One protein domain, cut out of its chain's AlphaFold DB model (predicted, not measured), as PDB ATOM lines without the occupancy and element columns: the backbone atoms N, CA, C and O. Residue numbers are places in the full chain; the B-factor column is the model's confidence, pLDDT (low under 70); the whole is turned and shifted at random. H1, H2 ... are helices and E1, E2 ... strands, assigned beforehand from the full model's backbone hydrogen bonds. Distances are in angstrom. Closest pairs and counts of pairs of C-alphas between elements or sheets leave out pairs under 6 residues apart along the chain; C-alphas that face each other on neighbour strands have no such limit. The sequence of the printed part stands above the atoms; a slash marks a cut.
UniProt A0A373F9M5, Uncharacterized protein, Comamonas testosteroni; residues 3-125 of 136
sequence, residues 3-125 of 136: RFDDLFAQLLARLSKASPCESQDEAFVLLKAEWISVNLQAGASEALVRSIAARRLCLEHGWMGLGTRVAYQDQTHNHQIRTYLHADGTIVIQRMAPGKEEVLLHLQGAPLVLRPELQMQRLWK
ATOM      1  N   ARG A   3     -29.545  -2.293   7.823       83.44
ATOM      2  CA  ARG A   3     -28.890  -3.323   7.003       83.44
ATOM      3  C   ARG A   3     -27.884  -2.768   5.991       83.44
ATOM      4  O   ARG A   3     -26.914  -3.452   5.714       83.44
ATOM      5  N   PHE A   4     -28.092  -1.582   5.414       86.81
ATOM      6  CA  PHE A   4     -27.107  -1.037   4.469       86.81
ATOM      7  C   PHE A   4     -25.848  -0.561   5.189       86.81
ATOM      8  O   PHE A   4     -24.766  -0.985   4.808       86.81
ATOM      9  N   ASP A   5     -25.989   0.271   6.224       89.31
ATOM     10  CA  ASP A   5     -24.846   0.851   6.936       89.31
ATOM     11  C   ASP A   5     -23.945  -0.238   7.536       89.31
ATOM     12  O   ASP A   5     -22.725  -0.164   7.393       89.31
ATOM     13  N   ASP A   6     -24.533  -1.301   8.096       92.44
ATOM     14  CA  ASP A   6     -23.785  -2.433   8.656       92.44
ATOM     15  C   ASP A   6     -23.012  -3.214   7.583       92.44
ATOM     16  O   ASP A   6     -21.858  -3.600   7.785       92.44
ATOM     17  N   LEU A   7     -23.632  -3.469   6.424       94.44
ATOM     18  CA  LEU A   7     -22.971  -4.159   5.311       94.44
ATOM     19  C   LEU A   7     -21.911  -3.270   4.671       94.44
ATOM     20  O   LEU A   7     -20.828  -3.728   4.320       94.44
ATOM     21  N   PHE A   8     -22.196  -1.984   4.535       94.50
ATOM     22  CA  PHE A   8     -21.268  -1.034   3.959       94.50
ATOM     23  C   PHE A   8     -20.037  -0.854   4.851       94.50
ATOM     24  O   PHE A   8     -18.919  -0.935   4.352       94.50
ATOM     25  N   ALA A   9     -20.201  -0.741   6.171       95.06
ATOM     26  CA  ALA A   9     -19.079  -0.730   7.108       95.06
ATOM     27  C   ALA A   9     -18.217  -2.002   6.992       95.06
ATOM     28  O   ALA A   9     -16.986  -1.920   6.979       95.06
ATOM     29  N   GLN A  10     -18.843  -3.174   6.832       97.00
ATOM     30  CA  GLN A  10     -18.125  -4.430   6.582       97.00
ATOM     31  C   GLN A  10     -17.377  -4.424   5.245       97.00
ATOM     32  O   GLN A  10     -16.242  -4.892   5.189       97.00
ATOM     33  N   LEU A  11     -17.964  -3.864   4.183       97.38
ATOM     34  CA  LEU A  11     -17.286  -3.686   2.897       97.38
ATOM     35  C   LEU A  11     -16.031  -2.822   3.055       97.38
ATOM     36  O   LEU A  11     -14.954  -3.238   2.634       97.38
ATOM     37  N   LEU A  12     -16.147  -1.655   3.699       97.69
ATOM     38  CA  LEU A  12     -15.012  -0.753   3.918       97.69
ATOM     39  C   LEU A  12     -13.894  -1.440   4.716       97.69
ATOM     40  O   LEU A  12     -12.725  -1.342   4.350       97.69
ATOM     41  N   ALA A  13     -14.248  -2.185   5.768       97.81
ATOM     42  CA  ALA A  13     -13.297  -2.915   6.607       97.81
ATOM     43  C   ALA A  13     -12.579  -4.066   5.882       97.81
ATOM     44  O   ALA A  13     -11.493  -4.476   6.300       97.81
ATOM     45  N   ARG A  14     -13.188  -4.624   4.833       97.94
ATOM     46  CA  ARG A  14     -12.581  -5.675   4.007       97.94
ATOM     47  C   ARG A  14     -11.685  -5.081   2.933       97.94
ATOM     48  O   ARG A  14     -10.543  -5.507   2.803       97.94
ATOM     49  N   LEU A  15     -12.152  -4.037   2.250       97.94
ATOM     50  CA  LEU A  15     -11.350  -3.313   1.265       97.94
ATOM     51  C   LEU A  15     -10.097  -2.682   1.886       97.94
ATOM     52  O   LEU A  15      -9.044  -2.708   1.264       97.94
ATOM     53  N   SER A  16     -10.164  -2.181   3.124       96.44
ATOM     54  CA  SER A  16      -8.993  -1.608   3.809       96.44
ATOM     55  C   SER A  16      -7.879  -2.617   4.114       96.44
ATOM     56  O   SER A  16      -6.765  -2.216   4.445       96.44
ATOM     57  N   LYS A  17      -8.169  -3.919   4.007       96.25
ATOM     58  CA  LYS A  17      -7.219  -5.024   4.205       96.25
ATOM     59  C   LYS A  17      -6.889  -5.756   2.903       96.25
ATOM     60  O   LYS A  17      -6.126  -6.720   2.936       96.25
ATOM     61  N   ALA A  18      -7.497  -5.353   1.791       96.31
ATOM     62  CA  ALA A  18      -7.287  -5.991   0.506       96.31
ATOM     63  C   ALA A  18      -5.895  -5.669  -0.047       96.31
ATOM     64  O   ALA A  18      -5.288  -4.645   0.279       96.31
ATOM     65  N   SER A  19      -5.391  -6.552  -0.906       94.50
ATOM     66  CA  SER A  19      -4.176  -6.275  -1.663       94.50
ATOM     67  C   SER A  19      -4.407  -5.124  -2.653       94.50
ATOM     68  O   SER A  19      -5.512  -5.009  -3.190       94.50
ATOM     69  N   PRO A  20      -3.383  -4.295  -2.920       94.62
ATOM     70  CA  PRO A  20      -3.448  -3.280  -3.966       94.62
ATOM     71  C   PRO A  20      -3.796  -3.883  -5.332       94.62
ATOM     72  O   PRO A  20      -3.289  -4.950  -5.679       94.62
ATOM     73  N   CYS A  21      -4.626  -3.187  -6.106       96.81
ATOM     74  CA  CYS A  21      -4.924  -3.530  -7.499       96.81
ATOM     75  C   CYS A  21      -3.949  -2.827  -8.445       96.81
ATOM     76  O   CYS A  21      -3.453  -1.753  -8.117       96.81
ATOM     77  N   GLU A  22      -3.719  -3.379  -9.633       95.88
ATOM     78  CA  GLU A  22      -2.831  -2.781 -10.643       95.88
ATOM     79  C   GLU A  22      -3.590  -1.988 -11.716       95.88
ATOM     80  O   GLU A  22      -2.989  -1.270 -12.519       95.88
ATOM     81  N   SER A  23      -4.917  -2.126 -11.762       96.06
ATOM     82  CA  SER A  23      -5.749  -1.537 -12.807       96.06
ATOM     83  C   SER A  23      -7.163  -1.200 -12.337       96.06
ATOM     84  O   SER A  23      -7.658  -1.712 -11.329       96.06
ATOM     85  N   GLN A  24      -7.845  -0.360 -13.120       95.88
ATOM     86  CA  GLN A  24      -9.251  -0.012 -12.900       95.88
ATOM     87  C   GLN A  24     -10.178  -1.242 -12.954       95.88
ATOM     88  O   GLN A  24     -11.135  -1.325 -12.181       95.88
ATOM     89  N   ASP A  25      -9.886  -2.208 -13.829       96.81
ATOM     90  CA  ASP A  25     -10.665  -3.444 -13.957       96.81
ATOM     91  C   ASP A  25     -10.483  -4.353 -12.739       96.81
ATOM     92  O   ASP A  25     -11.464  -4.865 -12.198       96.81
ATOM     93  N   GLU A  26      -9.250  -4.513 -12.254       97.88
ATOM     94  CA  GLU A  26      -8.979  -5.261 -11.023       97.88
ATOM     95  C   GLU A  26      -9.654  -4.624  -9.812       97.88
ATOM     96  O   GLU A  26     -10.289  -5.324  -9.023       97.88
ATOM     97  N   ALA A  27      -9.593  -3.296  -9.706       98.19
ATOM     98  CA  ALA A  27     -10.264  -2.547  -8.654       98.19
ATOM     99  C   ALA A  27     -11.788  -2.773  -8.677       98.19
ATOM    100  O   ALA A  27     -12.410  -2.982  -7.631       98.19
ATOM    101  N   PHE A  28     -12.399  -2.811  -9.867       98.38
ATOM    102  CA  PHE A  28     -13.812  -3.158 -10.022       98.38
ATOM    103  C   PHE A  28     -14.108  -4.610  -9.615       98.38
ATOM    104  O   PHE A  28     -15.096  -4.870  -8.920       98.38
ATOM    105  N   VAL A  29     -13.272  -5.562 -10.043       98.31
ATOM    106  CA  VAL A  29     -13.419  -6.985  -9.706       98.31
ATOM    107  C   VAL A  29     -13.331  -7.191  -8.195       98.31
ATOM    108  O   VAL A  29     -14.210  -7.852  -7.638       98.31
ATOM    109  N   LEU A  30     -12.345  -6.578  -7.533       98.44
ATOM    110  CA  LEU A  30     -12.178  -6.607  -6.081       98.44
ATOM    111  C   LEU A  30     -13.404  -6.024  -5.370       98.44
ATOM    112  O   LEU A  30     -14.014  -6.702  -4.545       98.44
ATOM    113  N   LEU A  31     -13.811  -4.800  -5.728       98.19
ATOM    114  CA  LEU A  31     -14.978  -4.138  -5.139       98.19
ATOM    115  C   LEU A  31     -16.234  -5.015  -5.236       98.19
ATOM    116  O   LEU A  31     -16.970  -5.177  -4.258       98.19
ATOM    117  N   LYS A  32     -16.474  -5.610  -6.410       98.06
ATOM    118  CA  LYS A  32     -17.620  -6.494  -6.641       98.06
ATOM    119  C   LYS A  32     -17.522  -7.776  -5.815       98.06
ATOM    120  O   LYS A  32     -18.522  -8.181  -5.223       98.06
ATOM    121  N   ALA A  33     -16.352  -8.410  -5.772       98.38
ATOM    122  CA  ALA A  33     -16.130  -9.643  -5.022       98.38
ATOM    123  C   ALA A  33     -16.343  -9.438  -3.514       98.38
ATOM    124  O   ALA A  33     -17.073 -10.211  -2.887       98.38
ATOM    125  N   GLU A  34     -15.798  -8.360  -2.947       98.38
ATOM    126  CA  GLU A  34     -15.990  -8.041  -1.531       98.38
ATOM    127  C   GLU A  34     -17.452  -7.714  -1.216       98.38
ATOM    128  O   GLU A  34     -17.994  -8.201  -0.221       98.38
ATOM    129  N   TRP A  35     -18.141  -6.981  -2.097       97.31
ATOM    130  CA  TRP A  35     -19.562  -6.695  -1.904       97.31
ATOM    131  C   TRP A  35     -20.434  -7.953  -1.949       97.31
ATOM    132  O   TRP A  35     -21.342  -8.109  -1.128       97.31
ATOM    133  N   ILE A  36     -20.133  -8.891  -2.852       97.38
ATOM    134  CA  ILE A  36     -20.781 -10.208  -2.882       97.38
ATOM    135  C   ILE A  36     -20.519 -10.960  -1.577       97.38
ATOM    136  O   ILE A  36     -21.462 -11.485  -0.984       97.38
ATOM    137  N   SER A  37     -19.269 -10.999  -1.107       97.31
ATOM    138  CA  SER A  37     -18.916 -11.751   0.098       97.31
ATOM    139  C   SER A  37     -19.620 -11.218   1.346       97.31
ATOM    140  O   SER A  37     -20.154 -12.016   2.115       97.31
ATOM    141  N   VAL A  38     -19.684  -9.895   1.515       97.19
ATOM    142  CA  VAL A  38     -20.435  -9.250   2.603       97.19
ATOM    143  C   VAL A  38     -21.920  -9.619   2.548       97.19
ATOM    144  O   VAL A  38     -22.508  -9.997   3.560       97.19
ATOM    145  N   ASN A  39     -22.534  -9.565   1.363       96.06
ATOM    146  CA  ASN A  39     -23.952  -9.893   1.210       96.06
ATOM    147  C   ASN A  39     -24.234 -11.379   1.478       96.06
ATOM    148  O   ASN A  39     -25.203 -11.697   2.168       96.06
ATOM    149  N   LEU A  40     -23.382 -12.288   0.995       96.25
ATOM    150  CA  LEU A  40     -23.500 -13.726   1.264       96.25
ATOM    151  C   LEU A  40     -23.416 -14.035   2.763       96.25
ATOM    152  O   LEU A  40     -24.256 -14.767   3.282       96.25
ATOM    153  N   GLN A  41     -22.449 -13.443   3.469       95.50
ATOM    154  CA  GLN A  41     -22.282 -13.627   4.918       95.50
ATOM    155  C   GLN A  41     -23.493 -13.124   5.714       95.50
ATOM    156  O   GLN A  41     -23.836 -13.692   6.746       95.50
ATOM    157  N   ALA A  42     -24.184 -12.107   5.204       94.94
ATOM    158  CA  ALA A  42     -25.409 -11.572   5.787       94.94
ATOM    159  C   ALA A  42     -26.696 -12.284   5.324       94.94
ATOM    160  O   ALA A  42     -27.793 -11.725   5.457       94.94
ATOM    161  N   GLY A  43     -26.581 -13.479   4.734       95.50
ATOM    162  CA  GLY A  43     -27.723 -14.286   4.303       95.50
ATOM    163  C   GLY A  43     -28.521 -13.661   3.154       95.50
ATOM    164  O   GLY A  43     -29.747 -13.776   3.121       95.50
ATOM    165  N   ALA A  44     -27.864 -12.932   2.244       94.31
ATOM    166  CA  ALA A  44     -28.509 -12.435   1.032       94.31
ATOM    167  C   ALA A  44     -29.075 -13.582   0.181       94.31
ATOM    168  O   ALA A  44     -28.513 -14.675   0.116       94.31
ATOM    169  N   SER A  45     -30.178 -13.308  -0.519       95.94
ATOM    170  CA  SER A  45     -30.748 -14.268  -1.459       95.94
ATOM    171  C   SER A  45     -29.827 -14.477  -2.660       95.94
ATOM    172  O   SER A  45     -29.118 -13.569  -3.101       95.94
ATOM    173  N   GLU A  46     -29.906 -15.661  -3.259       95.81
ATOM    174  CA  GLU A  46     -29.154 -15.985  -4.472       95.81
ATOM    175  C   GLU A  46     -29.482 -15.021  -5.629       95.81
ATOM    176  O   GLU A  46     -28.612 -14.662  -6.418       95.81
ATOM    177  N   ALA A  47     -30.729 -14.540  -5.710       96.94
ATOM    178  CA  ALA A  47     -31.140 -13.544  -6.696       96.94
ATOM    179  C   ALA A  47     -30.407 -12.202  -6.524       96.94
ATOM    180  O   ALA A  47     -29.963 -11.623  -7.516       96.94
ATOM    181  N   LEU A  48     -30.233 -11.729  -5.284       94.38
ATOM    182  CA  LEU A  48     -29.470 -10.512  -4.997       94.38
ATOM    183  C   LEU A  48     -27.982 -10.704  -5.315       94.38
ATOM    184  O   LEU A  48     -27.355  -9.848  -5.929       94.38
ATOM    185  N   VAL A  49     -27.412 -11.850  -4.954       96.38
ATOM    186  CA  VAL A  49     -26.007 -12.147  -5.264       96.38
ATOM    187  C   VAL A  49     -25.778 -12.215  -6.774       96.38
ATOM    188  O   VAL A  49     -24.832 -11.610  -7.280       96.38
ATOM    189  N   ARG A  50     -26.678 -12.873  -7.519       97.25
ATOM    190  CA  ARG A  50     -26.648 -12.904  -8.988       97.25
ATOM    191  C   ARG A  50     -26.759 -11.511  -9.598       97.25
ATOM    192  O   ARG A  50     -26.035 -11.221 -10.549       97.25
ATOM    193  N   SER A  51     -27.618 -10.646  -9.060       96.38
ATOM    194  CA  SER A  51     -27.767  -9.285  -9.585       96.38
ATOM    195  C   SER A  51     -26.508  -8.444  -9.366       96.38
ATOM    196  O   SER A  51     -26.102  -7.717 -10.270       96.38
ATOM    197  N   ILE A  52     -25.826  -8.596  -8.224       95.50
ATOM    198  CA  ILE A  52     -24.523  -7.962  -7.981       95.50
ATOM    199  C   ILE A  52     -23.468  -8.534  -8.937       95.50
ATOM    200  O   ILE A  52     -22.748  -7.772  -9.583       95.50
ATOM    201  N   ALA A  53     -23.390  -9.860  -9.070       97.06
ATOM    202  CA  ALA A  53     -22.411 -10.539  -9.920       97.06
ATOM    203  C   ALA A  53     -22.522 -10.140 -11.400       97.06
ATOM    204  O   ALA A  53     -21.497  -9.975 -12.071       97.06
ATOM    205  N   ALA A  54     -23.752  -9.926 -11.878       97.56
ATOM    206  CA  ALA A  54     -24.054  -9.493 -13.238       97.56
ATOM    207  C   ALA A  54     -23.602  -8.055 -13.545       97.56
ATOM    208  O   ALA A  54     -23.501  -7.689 -14.721       97.56
ATOM    209  N   ARG A  55     -23.287  -7.240 -12.525       96.81
ATOM    210  CA  ARG A  55     -22.786  -5.878 -12.738       96.81
ATOM    211  C   ARG A  55     -21.436  -5.891 -13.451       96.81
ATOM    212  O   ARG A  55     -20.562  -6.736 -13.214       96.81
ATOM    213  N   ARG A  56     -21.266  -4.879 -14.294       97.38
ATOM    214  CA  ARG A  56     -20.091  -4.615 -15.131       97.38
ATOM    215  C   ARG A  56     -19.644  -3.169 -14.949       97.38
ATOM    216  O   ARG A  56     -20.460  -2.321 -14.581       97.38
ATOM    217  N   LEU A  57     -18.375  -2.908 -15.241       96.75
ATOM    218  CA  LEU A  57     -17.805  -1.569 -15.327       96.75
ATOM    219  C   LEU A  57     -18.250  -0.919 -16.651       96.75
ATOM    220  O   LEU A  57     -17.509  -0.882 -17.624       96.75
ATOM    221  N   CYS A  58     -19.521  -0.513 -16.724       96.75
ATOM    222  CA  CYS A  58     -20.129   0.071 -17.921       96.75
ATOM    223  C   CYS A  58     -21.176   1.145 -17.583       96.75
ATOM    224  O   CYS A  58     -21.650   1.234 -16.441       96.75
ATOM    225  N   LEU A  59     -21.532   1.954 -18.585       96.62
ATOM    226  CA  LEU A  59     -22.393   3.125 -18.421       96.62
ATOM    227  C   LEU A  59     -23.804   2.732 -17.978       96.62
ATOM    228  O   LEU A  59     -24.381   3.365 -17.102       96.62
ATOM    229  N   GLU A  60     -24.321   1.629 -18.515       96.69
ATOM    230  CA  GLU A  60     -25.643   1.076 -18.205       96.69
ATOM    231  C   GLU A  60     -25.766   0.656 -16.736       96.69
ATOM    232  O   GLU A  60     -26.860   0.616 -16.178       96.69
ATOM    233  N   HIS A  61     -24.639   0.372 -16.081       95.62
ATOM    234  CA  HIS A  61     -24.582   0.082 -14.651       95.62
ATOM    235  C   HIS A  61     -24.195   1.303 -13.807       95.62
ATOM    236  O   HIS A  61     -23.860   1.146 -12.630       95.62
ATOM    237  N   GLY A  62     -24.266   2.505 -14.380       95.38
ATOM    238  CA  GLY A  62     -24.083   3.781 -13.691       95.38
ATOM    239  C   GLY A  62     -22.628   4.203 -13.509       95.38
ATOM    240  O   GLY A  62     -22.367   5.106 -12.716       95.38
ATOM    241  N   TRP A  63     -21.681   3.551 -14.191       97.31
ATOM    242  CA  TRP A  63     -20.289   3.995 -14.194       97.31
ATOM    243  C   TRP A  63     -20.076   5.104 -15.218       97.31
ATOM    244  O   TRP A  63     -20.396   4.966 -16.394       97.31
ATOM    245  N   MET A  64     -19.491   6.199 -14.765       97.69
ATOM    246  CA  MET A  64     -19.094   7.353 -15.559       97.69
ATOM    247  C   MET A  64     -17.566   7.403 -15.661       97.69
ATOM    248  O   MET A  64     -16.868   6.743 -14.892       97.69
ATOM    249  N   GLY A  65     -17.029   8.172 -16.612       95.81
ATOM    250  CA  GLY A  65     -15.574   8.311 -16.780       95.81
ATOM    251  C   GLY A  65     -14.865   7.061 -17.324       95.81
ATOM    252  O   GLY A  65     -13.651   6.931 -17.179       95.81
ATOM    253  N   LEU A  66     -15.600   6.139 -17.952       94.31
ATOM    254  CA  LEU A  66     -15.049   4.924 -18.561       94.31
ATOM    255  C   LEU A  66     -14.038   5.258 -19.666       94.31
ATOM    256  O   LEU A  66     -14.240   6.191 -20.441       94.31
ATOM    257  N   GLY A  67     -12.945   4.494 -19.734       89.56
ATOM    258  CA  GLY A  67     -11.846   4.736 -20.678       89.56
ATOM    259  C   GLY A  67     -10.966   5.942 -20.329       89.56
ATOM    260  O   GLY A  67     -10.067   6.290 -21.093       89.56
ATOM    261  N   THR A  68     -11.199   6.584 -19.181       93.75
ATOM    262  CA  THR A  68     -10.356   7.669 -18.666       93.75
ATOM    263  C   THR A  68      -9.479   7.187 -17.507       93.75
ATOM    264  O   THR A  68      -9.518   6.024 -17.110       93.75
ATOM    265  N   ARG A  69      -8.686   8.096 -16.924       95.19
ATOM    266  CA  ARG A  69      -7.863   7.792 -15.744       95.19
ATOM    267  C   ARG A  69      -8.678   7.476 -14.488       95.19
ATOM    268  O   ARG A  69      -8.115   6.891 -13.569       95.19
ATOM    269  N   VAL A  70      -9.945   7.890 -14.423       96.88
ATOM    270  CA  VAL A  70     -10.807   7.696 -13.252       96.88
ATOM    271  C   VAL A  70     -12.230   7.392 -13.711       96.88
ATOM    272  O   VAL A  70     -12.877   8.233 -14.332       96.88
ATOM    273  N   ALA A  71     -12.729   6.209 -13.368       97.94
ATOM    274  CA  ALA A  71     -14.139   5.871 -13.476       97.94
ATOM    275  C   ALA A  71     -14.807   6.093 -12.121       97.94
ATOM    276  O   ALA A  71     -14.179   5.900 -11.081       97.94
ATOM    277  N   TYR A  72     -16.075   6.485 -12.109       97.81
ATOM    278  CA  TYR A  72     -16.805   6.677 -10.861       97.81
ATOM    279  C   TYR A  72     -18.268   6.267 -10.968       97.81
ATOM    280  O   TYR A  72     -18.848   6.262 -12.052       97.81
ATOM    281  N   GLN A  73     -18.866   5.914  -9.837       96.44
ATOM    282  CA  GLN A  73     -20.282   5.586  -9.728       96.44
ATOM    283  C   GLN A  73     -20.883   6.294  -8.518       96.44
ATOM    284  O   GLN A  73     -20.330   6.233  -7.416       96.44
ATOM    285  N   ASP A  74     -22.056   6.889  -8.733       93.88
ATOM    286  CA  ASP A  74     -22.824   7.566  -7.694       93.88
ATOM    287  C   ASP A  74     -23.956   6.675  -7.192       93.88
ATOM    288  O   ASP A  74     -24.767   6.155  -7.960       93.88
ATOM    289  N   GLN A  75     -24.048   6.543  -5.876       87.50
ATOM    290  CA  GLN A  75     -25.139   5.889  -5.167       87.50
ATOM    291  C   GLN A  75     -25.945   6.966  -4.438       87.50
ATOM    292  O   GLN A  75     -25.853   7.158  -3.222       87.50
ATOM    293  N   THR A  76     -26.714   7.720  -5.222       72.12
ATOM    294  CA  THR A  76     -27.384   8.950  -4.767       72.12
ATOM    295  C   THR A  76     -28.640   8.705  -3.944       72.12
ATOM    296  O   THR A  76     -29.062   9.596  -3.219       72.12
ATOM    297  N   HIS A  77     -29.249   7.522  -4.043       65.56
ATOM    298  CA  HIS A  77     -30.618   7.334  -3.562       65.56
ATOM    299  C   HIS A  77     -30.753   7.311  -2.035       65.56
ATOM    300  O   HIS A  77     -31.804   7.700  -1.548       65.56
ATOM    301  N   ASN A  78     -29.713   6.926  -1.281       63.09
ATOM    302  CA  ASN A  78     -29.827   6.785   0.181       63.09
ATOM    303  C   ASN A  78     -28.653   7.374   0.982       63.09
ATOM    304  O   ASN A  78     -28.880   7.955   2.037       63.09
ATOM    305  N   HIS A  79     -27.408   7.241   0.510       70.50
ATOM    306  CA  HIS A  79     -26.223   7.541   1.336       70.50
ATOM    307  C   HIS A  79     -25.254   8.542   0.697       70.50
ATOM    308  O   HIS A  79     -24.204   8.821   1.271       70.50
ATOM    309  N   GLN A  80     -25.610   9.074  -0.480       89.94
ATOM    310  CA  GLN A  80     -24.791  10.013  -1.251       89.94
ATOM    311  C   GLN A  80     -23.341   9.523  -1.387       89.94
ATOM    312  O   GLN A  80     -22.398  10.270  -1.165       89.94
ATOM    313  N   ILE A  81     -23.148   8.242  -1.697       93.25
ATOM    314  CA  ILE A  81     -21.806   7.663  -1.811       93.25
ATOM    315  C   ILE A  81     -21.320   7.800  -3.247       93.25
ATOM    316  O   ILE A  81     -22.065   7.501  -4.181       93.25
ATOM    317  N   ARG A  82     -20.062   8.196  -3.425       95.94
ATOM    318  CA  ARG A  82     -19.355   8.113  -4.700       95.94
ATOM    319  C   ARG A  82     -18.168   7.180  -4.561       95.94
ATOM    320  O   ARG A  82     -17.355   7.330  -3.653       95.94
ATOM    321  N   THR A  83     -18.075   6.220  -5.470       97.44
ATOM    322  CA  THR A  83     -16.920   5.326  -5.579       97.44
ATOM    323  C   THR A  83     -16.123   5.698  -6.815       97.44
ATOM    324  O   THR A  83     -16.707   5.792  -7.889       97.44
ATOM    325  N   TYR A  84     -14.815   5.873  -6.668       98.25
ATOM    326  CA  TYR A  84     -13.866   6.129  -7.744       98.25
ATOM    327  C   TYR A  84     -12.929   4.936  -7.904       98.25
ATOM    328  O   TYR A  84     -12.439   4.389  -6.915       98.25
ATOM    329  N   LEU A  85     -12.655   4.582  -9.154       98.19
ATOM    330  CA  LEU A  85     -11.692   3.570  -9.560       98.19
ATOM    331  C   LEU A  85     -10.668   4.225 -10.488       98.19
ATOM    332  O   LEU A  85     -10.996   4.670 -11.592       98.19
ATOM    333  N   HIS A  86      -9.426   4.299 -10.036       97.56
ATOM    334  CA  HIS A  86      -8.338   4.917 -10.780       97.56
ATOM    335  C   HIS A  86      -7.661   3.901 -11.705       97.56
ATOM    336  O   HIS A  86      -7.673   2.696 -11.458       97.56
ATOM    337  N   ALA A  87      -7.044   4.395 -12.778       95.69
ATOM    338  CA  ALA A  87      -6.328   3.569 -13.749       95.69
ATOM    339  C   ALA A  87      -5.140   2.796 -13.151       95.69
ATOM    340  O   ALA A  87      -4.743   1.793 -13.731       95.69
ATOM    341  N   ASP A  88      -4.601   3.242 -12.014       95.19
ATOM    342  CA  ASP A  88      -3.535   2.568 -11.263       95.19
ATOM    343  C   ASP A  88      -4.056   1.548 -10.234       95.19
ATOM    344  O   ASP A  88      -3.277   1.020  -9.448       95.19
ATOM    345  N   GLY A  89      -5.370   1.297 -10.206       96.50
ATOM    346  CA  GLY A  89      -6.010   0.386  -9.261       96.50
ATOM    347  C   GLY A  89      -6.388   1.006  -7.916       96.50
ATOM    348  O   GLY A  89      -6.931   0.304  -7.064       96.50
ATOM    349  N   THR A  90      -6.172   2.310  -7.712       97.94
ATOM    350  CA  THR A  90      -6.627   2.996  -6.493       97.94
ATOM    351  C   THR A  90      -8.158   3.006  -6.407       97.94
ATOM    352  O   THR A  90      -8.846   3.335  -7.380       97.94
ATOM    353  N   ILE A  91      -8.695   2.693  -5.223       98.38
ATOM    354  CA  ILE A  91     -10.126   2.797  -4.900       98.38
ATOM    355  C   ILE A  91     -10.322   3.915  -3.883       98.38
ATOM    356  O   ILE A  91      -9.751   3.880  -2.791       98.38
ATOM    357  N   VAL A  92     -11.193   4.868  -4.209       98.06
ATOM    358  CA  VAL A  92     -11.609   5.923  -3.277       98.06
ATOM    359  C   VAL A  92     -13.115   5.856  -3.094       98.06
ATOM    360  O   VAL A  92     -13.860   5.831  -4.070       98.06
ATOM    361  N   ILE A  93     -13.582   5.844  -1.848       97.31
ATOM    362  CA  ILE A  93     -15.013   5.901  -1.533       97.31
ATOM    363  C   ILE A  93     -15.261   7.142  -0.687       97.31
ATOM    364  O   ILE A  93     -14.663   7.308   0.377       97.31
ATOM    365  N   GLN A  94     -16.142   8.012  -1.169       95.50
ATOM    366  CA  GLN A  94     -16.481   9.280  -0.538       95.50
ATOM    367  C   GLN A  94     -17.963   9.341  -0.193       95.50
ATOM    368  O   GLN A  94     -18.812   8.847  -0.937       95.50
ATOM    369  N   ARG A  95     -18.273  10.002   0.919       93.25
ATOM    370  CA  ARG A  95     -19.611  10.501   1.220       93.25
ATOM    371  C   ARG A  95     -19.724  11.930   0.710       93.25
ATOM    372  O   ARG A  95     -18.941  12.795   1.091       93.25
ATOM    373  N   MET A  96     -20.721  12.163  -0.128       89.44
ATOM    374  CA  MET A  96     -21.007  13.426  -0.792       89.44
ATOM    375  C   MET A  96     -22.143  14.144  -0.053       89.44
ATOM    376  O   MET A  96     -23.275  14.153  -0.525       89.44
ATOM    377  N   ALA A  97     -21.875  14.732   1.116       82.88
ATOM    378  CA  ALA A  97     -22.850  15.612   1.766       82.88
ATOM    379  C   ALA A  97     -22.605  17.076   1.347       82.88
ATOM    380  O   ALA A  97     -21.444  17.489   1.263       82.88
ATOM    381  N   PRO A  98     -23.650  17.896   1.105       77.12
ATOM    382  CA  PRO A  98     -23.475  19.307   0.765       77.12
ATOM    383  C   PRO A  98     -22.600  20.037   1.794       77.12
ATOM    384  O   PRO A  98     -22.950  20.130   2.970       77.12
ATOM    385  N   GLY A  99     -21.440  20.529   1.350       77.69
ATOM    386  CA  GLY A  99     -20.473  21.236   2.197       77.69
ATOM    387  C   GLY A  99     -19.661  20.356   3.157       77.69
ATOM    388  O   GLY A  99     -18.917  20.900   3.969       77.69
ATOM    389  N   LYS A 100     -19.790  19.022   3.090       76.38
ATOM    390  CA  LYS A 100     -19.046  18.057   3.915       76.38
ATOM    391  C   LYS A 100     -18.740  16.787   3.121       76.38
ATOM    392  O   LYS A 100     -19.389  15.758   3.290       76.38
ATOM    393  N   GLU A 101     -17.744  16.876   2.250       86.62
ATOM    394  CA  GLU A 101     -17.183  15.694   1.598       86.62
ATOM    395  C   GLU A 101     -16.268  14.956   2.580       86.62
ATOM    396  O   GLU A 101     -15.394  15.559   3.206       86.62
ATOM    397  N   GLU A 102     -16.481  13.651   2.735       93.00
ATOM    398  CA  GLU A 102     -15.709  12.800   3.643       93.00
ATOM    399  C   GLU A 102     -15.163  11.596   2.874       93.00
ATOM    400  O   GLU A 102     -15.924  10.843   2.261       93.00
ATOM    401  N   VAL A 103     -13.843  11.391   2.905       95.19
ATOM    402  CA  VAL A 103     -13.221  10.168   2.383       95.19
ATOM    403  C   VAL A 103     -13.421   9.059   3.410       95.19
ATOM    404  O   VAL A 103     -12.825   9.086   4.482       95.19
ATOM    405  N   LEU A 104     -14.250   8.076   3.065       95.81
ATOM    406  CA  LEU A 104     -14.540   6.920   3.914       95.81
ATOM    407  C   LEU A 104     -13.502   5.806   3.745       95.81
ATOM    408  O   LEU A 104     -13.276   5.018   4.661       95.81
ATOM    409  N   LEU A 105     -12.894   5.716   2.560       97.50
ATOM    410  CA  LEU A 105     -11.865   4.736   2.237       97.50
ATOM    411  C   LEU A 105     -10.935   5.277   1.156       97.50
ATOM    412  O   LEU A 105     -11.384   5.878   0.178       97.50
ATOM    413  N   HIS A 106      -9.655   4.959   1.314       97.62
ATOM    414  CA  HIS A 106      -8.636   5.104   0.290       97.62
ATOM    415  C   HIS A 106      -7.759   3.843   0.274       97.62
ATOM    416  O   HIS A 106      -6.925   3.653   1.161       97.62
ATOM    417  N   LEU A 107      -7.967   2.971  -0.714       96.94
ATOM    418  CA  LEU A 107      -7.106   1.818  -0.977       96.94
ATOM    419  C   LEU A 107      -6.144   2.190  -2.102       96.94
ATOM    420  O   LEU A 107      -6.566   2.359  -3.244       96.94
ATOM    421  N   GLN A 108      -4.866   2.329  -1.762       96.31
ATOM    422  CA  GLN A 108      -3.811   2.683  -2.707       96.31
ATOM    423  C   GLN A 108      -3.604   1.555  -3.728       96.31
ATOM    424  O   GLN A 108      -3.469   0.394  -3.339       96.31
ATOM    425  N   GLY A 109      -3.553   1.907  -5.016       92.88
ATOM    426  CA  GLY A 109      -3.174   0.987  -6.088       92.88
ATOM    427  C   GLY A 109      -1.727   0.505  -5.964       92.88
ATOM    428  O   GLY A 109      -0.924   1.066  -5.209       92.88
ATOM    429  N   ALA A 110      -1.382  -0.553  -6.692       87.75
ATOM    430  CA  ALA A 110      -0.032  -1.087  -6.686       87.75
ATOM    431  C   ALA A 110       0.948   0.009  -7.136       87.75
ATOM    432  O   ALA A 110       0.666   0.743  -8.090       87.75
ATOM    433  N   PRO A 111       2.104   0.162  -6.465       74.94
ATOM    434  CA  PRO A 111       3.118   1.075  -6.954       74.94
ATOM    435  C   PRO A 111       3.453   0.667  -8.384       74.94
ATOM    436  O   PRO A 111       3.675  -0.514  -8.649       74.94
ATOM    437  N   LEU A 112       3.498   1.642  -9.297       62.25
ATOM    438  CA  LEU A 112       4.072   1.444 -10.620       62.25
ATOM    439  C   LEU A 112       5.518   0.996 -10.404       62.25
ATOM    440  O   LEU A 112       6.425   1.820 -10.276       62.25
ATOM    441  N   VAL A 113       5.742  -0.313 -10.323       56.59
ATOM    442  CA  VAL A 113       7.070  -0.882 -10.449       56.59
ATOM    443  C   VAL A 113       7.469  -0.490 -11.857       56.59
ATOM    444  O   VAL A 113       6.947  -1.031 -12.832       56.59
ATOM    445  N   LEU A 114       8.305   0.545 -11.963       49.12
ATOM    446  CA  LEU A 114       8.949   0.931 -13.207       49.12
ATOM    447  C   LEU A 114       9.537  -0.354 -13.780       49.12
ATOM    448  O   LEU A 114      10.530  -0.862 -13.264       49.12
ATOM    449  N   ARG A 115       8.872  -0.918 -14.795       50.25
ATOM    450  CA  ARG A 115       9.362  -2.112 -15.474       50.25
ATOM    451  C   ARG A 115      10.807  -1.802 -15.892       50.25
ATOM    452  O   ARG A 115      11.007  -0.763 -16.534       50.25
ATOM    453  N   PRO A 116      11.803  -2.638 -15.542       50.00
ATOM    454  CA  PRO A 116      13.217  -2.378 -15.843       50.00
ATOM    455  C   PRO A 116      13.480  -2.047 -17.322       50.00
ATOM    456  O   PRO A 116      14.406  -1.313 -17.660       50.00
ATOM    457  N   GLU A 117      12.606  -2.518 -18.211       51.72
ATOM    458  CA  GLU A 117      12.623  -2.278 -19.656       51.72
ATOM    459  C   GLU A 117      12.516  -0.788 -20.048       51.72
ATOM    460  O   GLU A 117      13.093  -0.368 -21.050       51.72
ATOM    461  N   LEU A 118      11.856   0.055 -19.241       48.47
ATOM    462  CA  LEU A 118      11.749   1.504 -19.484       48.47
ATOM    463  C   LEU A 118      12.945   2.302 -18.940       48.47
ATOM    464  O   LEU A 118      13.126   3.472 -19.293       48.47
ATOM    465  N   GLN A 119      13.794   1.689 -18.115       50.78
ATOM    466  CA  GLN A 119      14.974   2.339 -17.541       50.78
ATOM    467  C   GLN A 119      16.089   2.524 -18.589       50.78
ATOM    468  O   GLN A 119      16.834   3.505 -18.540       50.78
ATOM    469  N   MET A 120      16.140   1.657 -19.607       45.91
ATOM    470  CA  MET A 120      17.123   1.732 -20.698       45.91
ATOM    471  C   MET A 120      16.896   2.915 -21.656       45.91
ATOM    472  O   MET A 120      17.859   3.437 -22.210       45.91
ATOM    473  N   GLN A 121      15.665   3.424 -21.808       47.41
ATOM    474  CA  GLN A 121      15.397   4.546 -22.726       47.41
ATOM    475  C   GLN A 121      15.776   5.925 -22.158       47.41
ATOM    476  O   GLN A 121      15.948   6.882 -22.918       47.41
ATOM    477  N   ARG A 122      15.934   6.060 -20.833       44.62
ATOM    478  CA  ARG A 122      16.369   7.320 -20.200       44.62
ATOM    479  C   ARG A 122      17.889   7.463 -20.107       44.62
ATOM    480  O   ARG A 122      18.372   8.591 -20.085       44.62
ATOM    481  N   LEU A 123      18.637   6.360 -20.113       48.47
ATOM    482  CA  LEU A 123      20.098   6.398 -19.987       48.47
ATOM    483  C   LEU A 123      20.820   6.789 -21.286       48.47
ATOM    484  O   LEU A 123      21.941   7.277 -21.225       48.47
ATOM    485  N   TRP A 124      20.189   6.669 -22.460       49.41
ATOM    486  CA  TRP A 124      20.835   7.030 -23.736       49.41
ATOM    487  C   TRP A 124      20.737   8.520 -24.091       49.41
ATOM    488  O   TRP A 124      21.370   8.968 -25.045       49.41
ATOM    489  N   LYS A 125      19.954   9.308 -23.337       50.25
ATOM    490  CA  LYS A 125      19.818  10.758 -23.570       50.25
ATOM    491  C   LYS A 125      20.871  11.608 -22.857       50.25
ATOM    492  O   LYS A 125      20.955  12.797 -23.137       50.25
TER     493      LYS A 125
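What this domain is: This is residues 3 to 125 of the 136 residues of an uncharacterized protein of Comamonas testosteroni (UniProt A0A373F9M5). A twisted antiparallel sheet of four strands, E1 to E4, has two helices, H1 and H2, packed over one face, with H3 folded back against H2. A thin tail, residues 113 to 125 with H4 near its end, sticks out of this body and makes the length. The printed part has 123 residues, with named elements in the order H1 H2 H3 E1 E2 E3 E4 H4, and the class is mixed, helices and strands. The sheet order is E1 E2 E3 E4. The whole is only just loose, close to compact, with a radius of gyration of the C-alphas of 16.7 A, and it is elongated, spanning 59 by 36 by 29 A.

Where its parts are: The strands are E1, residues 70 to 75; E2, residues 81 to 86; E3, residues 91 to 97, 19.2 A long; and E4, residues 100 to 107, 20.7 A long. C-alpha 70 is at (-10.807, 7.696, -13.252). The helices are H2, residues 24 to 41, 25.9 A long; H1, residues 3 to 15, 18.5 A; H3, residues 46 to 53, 10.2 A; and H4, residues 120 to 123. C-alpha 3 is at (-28.890, -3.323, 7.003) and C-alpha 123 at (20.098, 6.398, -19.987).

How they stand to each other: The strands form a meander, each the antiparallel neighbour of the one before, joined by hairpins. N 73 and O 83 of E1 and E2 are 2.9 A apart, N 84 and O 92 of E2 and E3 2.8 A, and N 95 and O 102 of E3 and E4 2.8 A, within hydrogen-bond range. Residues 63 to 64 pair antiparallel with residues 72 to 73 of E1. H1 and H2 are on the same face of the sheet, in two layers, helices on one face of a sheet. H2 has a height over the sheet of 11.1 A; its closest C-alphas to E2 are those of Gln 24 and His 86, 5.4 A apart. H1 lies over E4, along the strands at 11 degrees on the local plane. H1 touches residues 31 to 39 of H2 at a steep tilt of 49 degrees, opposite ways; the closest C-alphas, of Leu 11 and Trp 35, are 6.1 A apart. H3 is not on the sheet; it forms a helical hairpin with H2 at a shallow tilt of 15 degrees, touching residues 32 to 40, closest at the C-alphas of Ile 36 and Val 49, 6.1 A. In H1, H2 and H3 every O i to N i+4 pair is within hydrogen-bond range; H4 is too short for such a pair, and its one O i to N i+3 pair is not within range.

The domain as a whole: The farthest C-alphas, of Ser 45 and Lys 125, are 60.6 A apart. Without the residues that stand free, the body spans 38 by 32 by 30 A. The printed part has no cut; the links H3 to E1 and E4 to H4 are long. The mean pLDDT of the printed part is 88.9, and residues 77 to 78 and 112 to 125 are under 70.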